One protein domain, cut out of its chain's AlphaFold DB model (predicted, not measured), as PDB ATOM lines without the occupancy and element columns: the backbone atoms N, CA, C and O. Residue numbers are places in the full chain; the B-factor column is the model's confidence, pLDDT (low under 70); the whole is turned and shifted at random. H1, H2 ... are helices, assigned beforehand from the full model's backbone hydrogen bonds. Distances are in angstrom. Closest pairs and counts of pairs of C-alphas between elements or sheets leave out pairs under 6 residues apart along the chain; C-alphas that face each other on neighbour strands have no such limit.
ATOM      1  N   LYS A  25      38.282  42.505  20.727       88.31
ATOM      2  CA  LYS A  25      38.600  42.034  19.375       88.31
ATOM      3  C   LYS A  25      39.632  40.900  19.390       88.31
ATOM      4  O   LYS A  25      39.969  40.404  18.315       88.31
ATOM      5  N   GLY A  26      40.099  40.475  20.565       90.31
ATOM      6  CA  GLY A  26      41.068  39.402  20.739       90.31
ATOM      7  C   GLY A  26      42.307  39.648  19.889       90.31
ATOM      8  O   GLY A  26      42.867  40.742  19.883       90.31
ATOM      9  N   LEU A  27      42.655  38.652  19.079       86.88
ATOM     10  CA  LEU A  27      43.753  38.709  18.113       86.88
ATOM     11  C   LEU A  27      43.671  39.890  17.122       86.88
ATOM     12  O   LEU A  27      44.692  40.336  16.614       86.88
ATOM     13  N   LEU A  28      42.473  40.415  16.843       84.44
ATOM     14  CA  LEU A  28      42.273  41.572  15.958       84.44
ATOM     15  C   LEU A  28      42.343  42.921  16.698       84.44
ATOM     16  O   LEU A  28      42.132  43.972  16.079       84.44
ATOM     17  N   GLY A  29      42.566  42.902  18.014       85.19
ATOM     18  CA  GLY A  29      42.711  44.084  18.856       85.19
ATOM     19  C   GLY A  29      44.036  44.800  18.609       85.19
ATOM     20  O   GLY A  29      45.068  44.167  18.433       85.19
ATOM     21  N   GLY A  30      44.010  46.131  18.552       82.25
ATOM     22  CA  GLY A  30      45.199  46.962  18.311       82.25
ATOM     23  C   GLY A  30      45.758  46.920  16.884       82.25
ATOM     24  O   GLY A  30      46.646  47.701  16.569       82.25
ATOM     25  N   VAL A  31      45.215  46.063  16.015       83.62
ATOM     26  CA  VAL A  31      45.631  45.929  14.614       83.62
ATOM     27  C   VAL A  31      44.922  46.971  13.752       83.62
ATOM     28  O   VAL A  31      43.690  47.104  13.823       83.62
ATOM     29  N   SER A  32      45.689  47.687  12.926       82.50
ATOM     30  CA  SER A  32      45.136  48.647  11.970       82.50
ATOM     31  C   SER A  32      44.349  47.950  10.860       82.50
ATOM     32  O   SER A  32      44.551  46.782  10.527       82.50
ATOM     33  N   ASP A  33      43.444  48.697  10.244       75.44
ATOM     34  CA  ASP A  33      42.616  48.201   9.151       75.44
ATOM     35  C   ASP A  33      43.412  47.840   7.888       75.44
ATOM     36  O   ASP A  33      42.949  47.039   7.073       75.44
ATOM     37  N   LEU A  34      44.603  48.428   7.737       78.50
ATOM     38  CA  LEU A  34      45.563  48.102   6.690       78.50
ATOM     39  C   LEU A  34      46.225  46.749   6.977       78.50
ATOM     40  O   LEU A  34      46.113  45.827   6.172       78.50
ATOM     41  N   GLN A  35      46.783  46.583   8.179       78.62
ATOM     42  CA  GLN A  35      47.420  45.334   8.609       78.62
ATOM     43  C   GLN A  35      46.461  44.143   8.566       78.62
ATOM     44  O   GLN A  35      46.839  43.061   8.129       78.62
ATOM     45  N   ARG A  36      45.184  44.336   8.932       76.88
ATOM     46  CA  ARG A  36      44.170  43.270   8.820       76.88
ATOM     47  C   ARG A  36      43.972  42.760   7.389       76.88
ATOM     48  O   ARG A  36      43.551  41.617   7.218       76.88
ATOM     49  N   LYS A  37      44.203  43.610   6.385       74.56
ATOM     50  CA  LYS A  37      44.021  43.287   4.960       74.56
ATOM     51  C   LYS A  37      45.300  42.739   4.336       74.56
ATOM     52  O   LYS A  37      45.214  41.838   3.504       74.56
ATOM     53  N   GLU A  38      46.445  43.286   4.725       76.88
ATOM     54  CA  GLU A  38      47.744  42.981   4.122       76.88
ATOM     55  C   GLU A  38      48.410  41.749   4.739       76.88
ATOM     56  O   GLU A  38      48.990  40.940   4.016       76.88
ATOM     57  N   GLU A  39      48.292  41.548   6.053       81.00
ATOM     58  CA  GLU A  39      48.944  40.426   6.717       81.00
ATOM     59  C   GLU A  39      48.100  39.150   6.600       81.00
ATOM     60  O   GLU A  39      46.938  39.086   7.016       81.00
ATOM     61  N   GLU A  40      48.708  38.092   6.059       76.12
ATOM     62  CA  GLU A  40      48.032  36.823   5.781       76.12
ATOM     63  C   GLU A  40      47.378  36.210   7.022       76.12
ATOM     64  O   GLU A  40      46.265  35.686   6.939       76.12
ATOM     65  N   HIS A  41      48.032  36.322   8.179       77.25
ATOM     66  CA  HIS A  41      47.507  35.805   9.435       77.25
ATOM     67  C   HIS A  41      46.139  36.419   9.770       77.25
ATOM     68  O   HIS A  41      45.162  35.687   9.946       77.25
ATOM     69  N   TYR A  42      46.018  37.750   9.756       76.06
ATOM     70  CA  TYR A  42      44.750  38.434  10.032       76.06
ATOM     71  C   TYR A  42      43.739  38.258   8.904       76.06
ATOM     72  O   TYR A  42      42.558  38.019   9.172       76.06
ATOM     73  N   ARG A  43      44.196  38.280   7.650       74.00
ATOM     74  CA  ARG A  43      43.350  38.009   6.487       74.00
ATOM     75  C   ARG A  43      42.726  36.617   6.561       74.00
ATOM     76  O   ARG A  43      41.565  36.463   6.202       74.00
ATOM     77  N   SER A  44      43.445  35.611   7.064       74.81
ATOM     78  CA  SER A  44      42.907  34.258   7.245       74.81
ATOM     79  C   SER A  44      41.787  34.221   8.294       74.81
ATOM     80  O   SER A  44      40.743  33.617   8.049       74.81
ATOM     81  N   VAL A  45      41.946  34.942   9.410       76.44
ATOM     82  CA  VAL A  45      40.933  35.072  10.473       76.44
ATOM     83  C   VAL A  45      39.686  35.795   9.957       76.44
ATOM     84  O   VAL A  45      38.566  35.342  10.200       76.44
ATOM     85  N   MET A  46      39.865  36.869   9.185       73.44
ATOM     86  CA  MET A  46      38.766  37.584   8.526       73.44
ATOM     87  C   MET A  46      38.091  36.722   7.451       73.44
ATOM     88  O   MET A  46      36.870  36.667   7.376       73.44
ATOM     89  N   ALA A  47      38.856  35.953   6.676       71.88
ATOM     90  CA  ALA A  47      38.305  35.027   5.692       71.88
ATOM     91  C   ALA A  47      37.525  33.880   6.351       71.88
ATOM     92  O   ALA A  47      36.593  33.358   5.746       71.88
ATOM     93  N   HIS A  48      37.877  33.466   7.573       69.19
ATOM     94  CA  HIS A  48      37.051  32.550   8.363       69.19
ATOM     95  C   HIS A  48      35.733  33.201   8.781       69.19
ATOM     96  O   HIS A  48      34.694  32.544   8.707       69.19
ATOM     97  N   GLN A  49      35.763  34.483   9.157       71.06
ATOM     98  CA  GLN A  49      34.555  35.247   9.452       71.06
ATOM     99  C   GLN A  49      33.627  35.324   8.225       71.06
ATOM    100  O   GLN A  49      32.442  35.007   8.309       71.06
ATOM    101  N   GLU A  50      34.178  35.693   7.068       66.44
ATOM    102  CA  GLU A  50      33.452  35.795   5.798       66.44
ATOM    103  C   GLU A  50      32.942  34.434   5.314       66.44
ATOM    104  O   GLU A  50      31.790  34.308   4.901       66.44
ATOM    105  N   ARG A  51      33.760  33.378   5.425       64.75
ATOM    106  CA  ARG A  51      33.340  32.010   5.095       64.75
ATOM    107  C   ARG A  51      32.214  31.541   5.997       64.75
ATOM    108  O   ARG A  51      31.278  30.947   5.492       64.75
ATOM    109  N   GLY A  52      32.247  31.819   7.296       59.22
ATOM    110  CA  GLY A  52      31.140  31.467   8.182       59.22
ATOM    111  C   GLY A  52      29.851  32.242   7.895       59.22
ATOM    112  O   GLY A  52      28.766  31.697   8.076       59.22
ATOM    113  N   MET A  53      29.957  33.467   7.367       57.81
ATOM    114  CA  MET A  53      28.809  34.172   6.797       57.81
ATOM    115  C   MET A  53      28.300  33.518   5.505       57.81
ATOM    116  O   MET A  53      27.097  33.477   5.302       57.81
ATOM    117  N   LEU A  54      29.172  32.999   4.637       56.81
ATOM    118  CA  LEU A  54      28.795  32.469   3.316       56.81
ATOM    119  C   LEU A  54      28.471  30.960   3.285       56.81
ATOM    120  O   LEU A  54      27.800  30.504   2.364       56.81
ATOM    121  N   ALA A  55      28.948  30.167   4.249       53.09
ATOM    122  CA  ALA A  55      29.035  28.705   4.128       53.09
ATOM    123  C   ALA A  55      27.798  27.915   4.590       53.09
ATOM    124  O   ALA A  55      27.793  26.692   4.449       53.09
ATOM    125  N   LEU A  56      26.752  28.544   5.136       48.81
ATOM    126  CA  LEU A  56      25.589  27.807   5.651       48.81
ATOM    127  C   LEU A  56      24.259  28.354   5.105       48.81
ATOM    128  O   LEU A  56      23.721  29.310   5.659       48.81
ATOM    129  N   PRO A  57      23.652  27.705   4.089       47.66
ATOM    130  CA  PRO A  57      22.331  28.091   3.585       47.66
ATOM    131  C   PRO A  57      21.197  27.889   4.609       47.66
ATOM    132  O   PRO A  57      20.106  28.420   4.417       47.66
ATOM    133  N   LEU A  58      21.439  27.165   5.714       46.47
ATOM    134  CA  LEU A  58      20.455  26.927   6.782       46.47
ATOM    135  C   LEU A  58      20.629  27.806   8.036       46.47
ATOM    136  O   LEU A  58      19.664  27.996   8.775       46.47
ATOM    137  N   ILE A  59      21.823  28.352   8.295       50.16
ATOM    138  CA  ILE A  59      22.092  29.238   9.438       50.16
ATOM    139  C   ILE A  59      22.437  30.601   8.856       50.16
ATOM    140  O   ILE A  59      23.568  30.863   8.469       50.16
ATOM    141  N   SER A  60      21.415  31.448   8.756       48.97
ATOM    142  CA  SER A  60      21.495  32.809   8.223       48.97
ATOM    143  C   SER A  60      22.777  33.541   8.655       48.97
ATOM    144  O   SER A  60      23.069  33.598   9.851       48.97
ATOM    145  N   CYS A  61      23.447  34.217   7.711       50.16
ATOM    146  CA  CYS A  61      24.634  35.067   7.916       50.16
ATOM    147  C   CYS A  61      24.518  36.000   9.145       50.16
ATOM    148  O   CYS A  61      25.507  36.279   9.822       50.16
ATOM    149  N   ALA A  62      23.286  36.420   9.479       49.94
ATOM    150  CA  ALA A  62      22.927  37.183  10.681       49.94
ATOM    151  C   ALA A  62      23.388  36.542  11.995       49.94
ATOM    152  O   ALA A  62      23.923  37.216  12.874       49.94
ATOM    153  N   SER A  63      23.105  35.246  12.150       58.50
ATOM    154  CA  SER A  63      23.422  34.488  13.351       58.50
ATOM    155  C   SER A  63      24.934  34.426  13.485       58.50
ATOM    156  O   SER A  63      25.463  34.675  14.562       58.50
ATOM    157  N   TYR A  64      25.640  34.219  12.373       69.81
ATOM    158  CA  TYR A  64      27.090  34.196  12.390       69.81
ATOM    159  C   TYR A  64      27.677  35.538  12.849       69.81
ATOM    160  O   TYR A  64      28.412  35.540  13.821       69.81
ATOM    161  N   ALA A  65      27.293  36.691  12.290       74.31
ATOM    162  CA  ALA A  65      27.837  37.985  12.740       74.31
ATOM    163  C   ALA A  65      27.525  38.311  14.219       74.31
ATOM    164  O   ALA A  65      28.348  38.900  14.921       74.31
ATOM    165  N   PHE A  66      26.347  37.911  14.709       86.44
ATOM    166  CA  PHE A  66      25.944  38.140  16.099       86.44
ATOM    167  C   PHE A  66      26.689  37.234  17.100       86.44
ATOM    168  O   PHE A  66      27.041  37.685  18.198       86.44
ATOM    169  N   TYR A  67      26.937  35.972  16.730       87.62
ATOM    170  CA  TYR A  67      27.581  34.964  17.583       87.62
ATOM    171  C   TYR A  67      29.089  34.834  17.373       87.62
ATOM    172  O   TYR A  67      29.775  34.321  18.256       87.62
ATOM    173  N   TRP A  68      29.613  35.304  16.247       86.06
ATOM    174  CA  TRP A  68      31.025  35.201  15.927       86.06
ATOM    175  C   TRP A  68      31.861  36.052  16.876       86.06
ATOM    176  O   TRP A  68      31.560  37.218  17.150       86.06
ATOM    177  N   ALA A  69      32.938  35.446  17.355       89.06
ATOM    178  CA  ALA A  69      33.977  36.095  18.122       89.06
ATOM    179  C   ALA A  69      35.312  35.851  17.409       89.06
ATOM    180  O   ALA A  69      35.566  34.719  16.982       89.06
ATOM    181  N   PRO A  70      36.175  36.870  17.289       87.38
ATOM    182  CA  PRO A  70      37.547  36.631  16.872       87.38
ATOM    183  C   PRO A  70      38.260  35.740  17.905       87.38
ATOM    184  O   PRO A  70      37.853  35.716  19.072       87.38
ATOM    185  N   PRO A  71      39.332  35.026  17.518       87.00
ATOM    186  CA  PRO A  71      40.117  34.230  18.454       87.00
ATOM    187  C   PRO A  71      40.553  35.057  19.670       87.00
ATOM    188  O   PRO A  71      41.156  36.122  19.521       87.00
ATOM    189  N   GLY A  72      40.206  34.583  20.870       90.44
ATOM    190  CA  GLY A  72      40.483  35.277  22.133       90.44
ATOM    191  C   GLY A  72      39.659  36.546  22.385       90.44
ATOM    192  O   GLY A  72      39.983  37.282  23.307       90.44
ATOM    193  N   GLY A  73      38.632  36.833  21.579       91.94
ATOM    194  CA  GLY A  73      37.776  38.012  21.730       91.94
ATOM    195  C   GLY A  73      36.325  37.692  22.090       91.94
ATOM    196  O   GLY A  73      35.969  36.581  22.477       91.94
ATOM    197  N   GLU A  74      35.462  38.695  21.941       93.94
ATOM    198  CA  GLU A  74      34.048  38.644  22.308       93.94
ATOM    199  C   GLU A  74      33.124  38.754  21.083       93.94
ATOM    200  O   GLU A  74      33.354  39.527  20.146       93.94
TER     201      GLU A  74
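AT A GLANCE: This is residues 25 to 74 of the 264 residues of the protein "Phosphoglycerate mutase family protein, putative" of Acanthamoeba castellanii str. Neff (UniProt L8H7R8). One long helix, H2, makes one long side of an elongated loop of chain. The short helix H1 forms a corner with it at one end, while past the other end residues 55 to 60 fold the chain back into H3, and residues 68 to 74 return along the other long side toward the first printed residues. The printed part has 50 residues, with three named helices in the order H1, H2, H3 and no named strand, and its class is all helix. It is only just compact, close to loose, with a radius of gyration of the C-alphas of 11.5 A, and the C-alphas span 33 by 20 by 13 A along their three main axes.

IN THESE COORDINATES: The longest helix is H2, residues 40 to 54, 19.9 A from first to last C-alpha; it begins with C-alpha 40 at (48.032, 36.823, 5.781) and ends with C-alpha 54 at (28.795, 32.469, 3.316). Before it comes H1, residues 35 to 38, 5.1 A long. After it comes H3, residues 61 to 67, 10.1 A long, which ends with C-alpha 67 at (27.581, 34.964, 17.583).

HOW THE PARTS SIT: H2 touches H3 with residues 49 to 54 alone, and the closest C-alphas, those of Met 53 and Cys 61, are 4.4 A apart. H2 and H3 run opposite ways at a steep tilt of 59 degrees. H2 touches H1 with residues 42 to 46 alone, and the two touch only at the corner by their link; their closest C-alphas, those of Arg 36 and Tyr 42, are 5.0 A apart. H1 and H3 are apart. In H2 and H3 every pair of O of residue i and N of residue i+4 is within hydrogen-bond range. H1, with 4 residues, is too short for such a pair, but its one pair of O of residue i and N of residue i+3 is within range.

THE WHOLE: The outline is elongated, and the two C-alphas farthest apart, those of Gly 30 and Leu 58, are 33.9 A apart. The C-alphas of the first and last printed residues, Lys 25 and Glu 74, are 6.4 A apart. The printed part has no cut. The link from H1 to H2 is tight, with 1 residue, and the link from H2 to H3 is short, with 6 residues. The mean pLDDT of the printed part is 73.4, and 16 residues are under 70, namely residue 48 and residues 50 to 64.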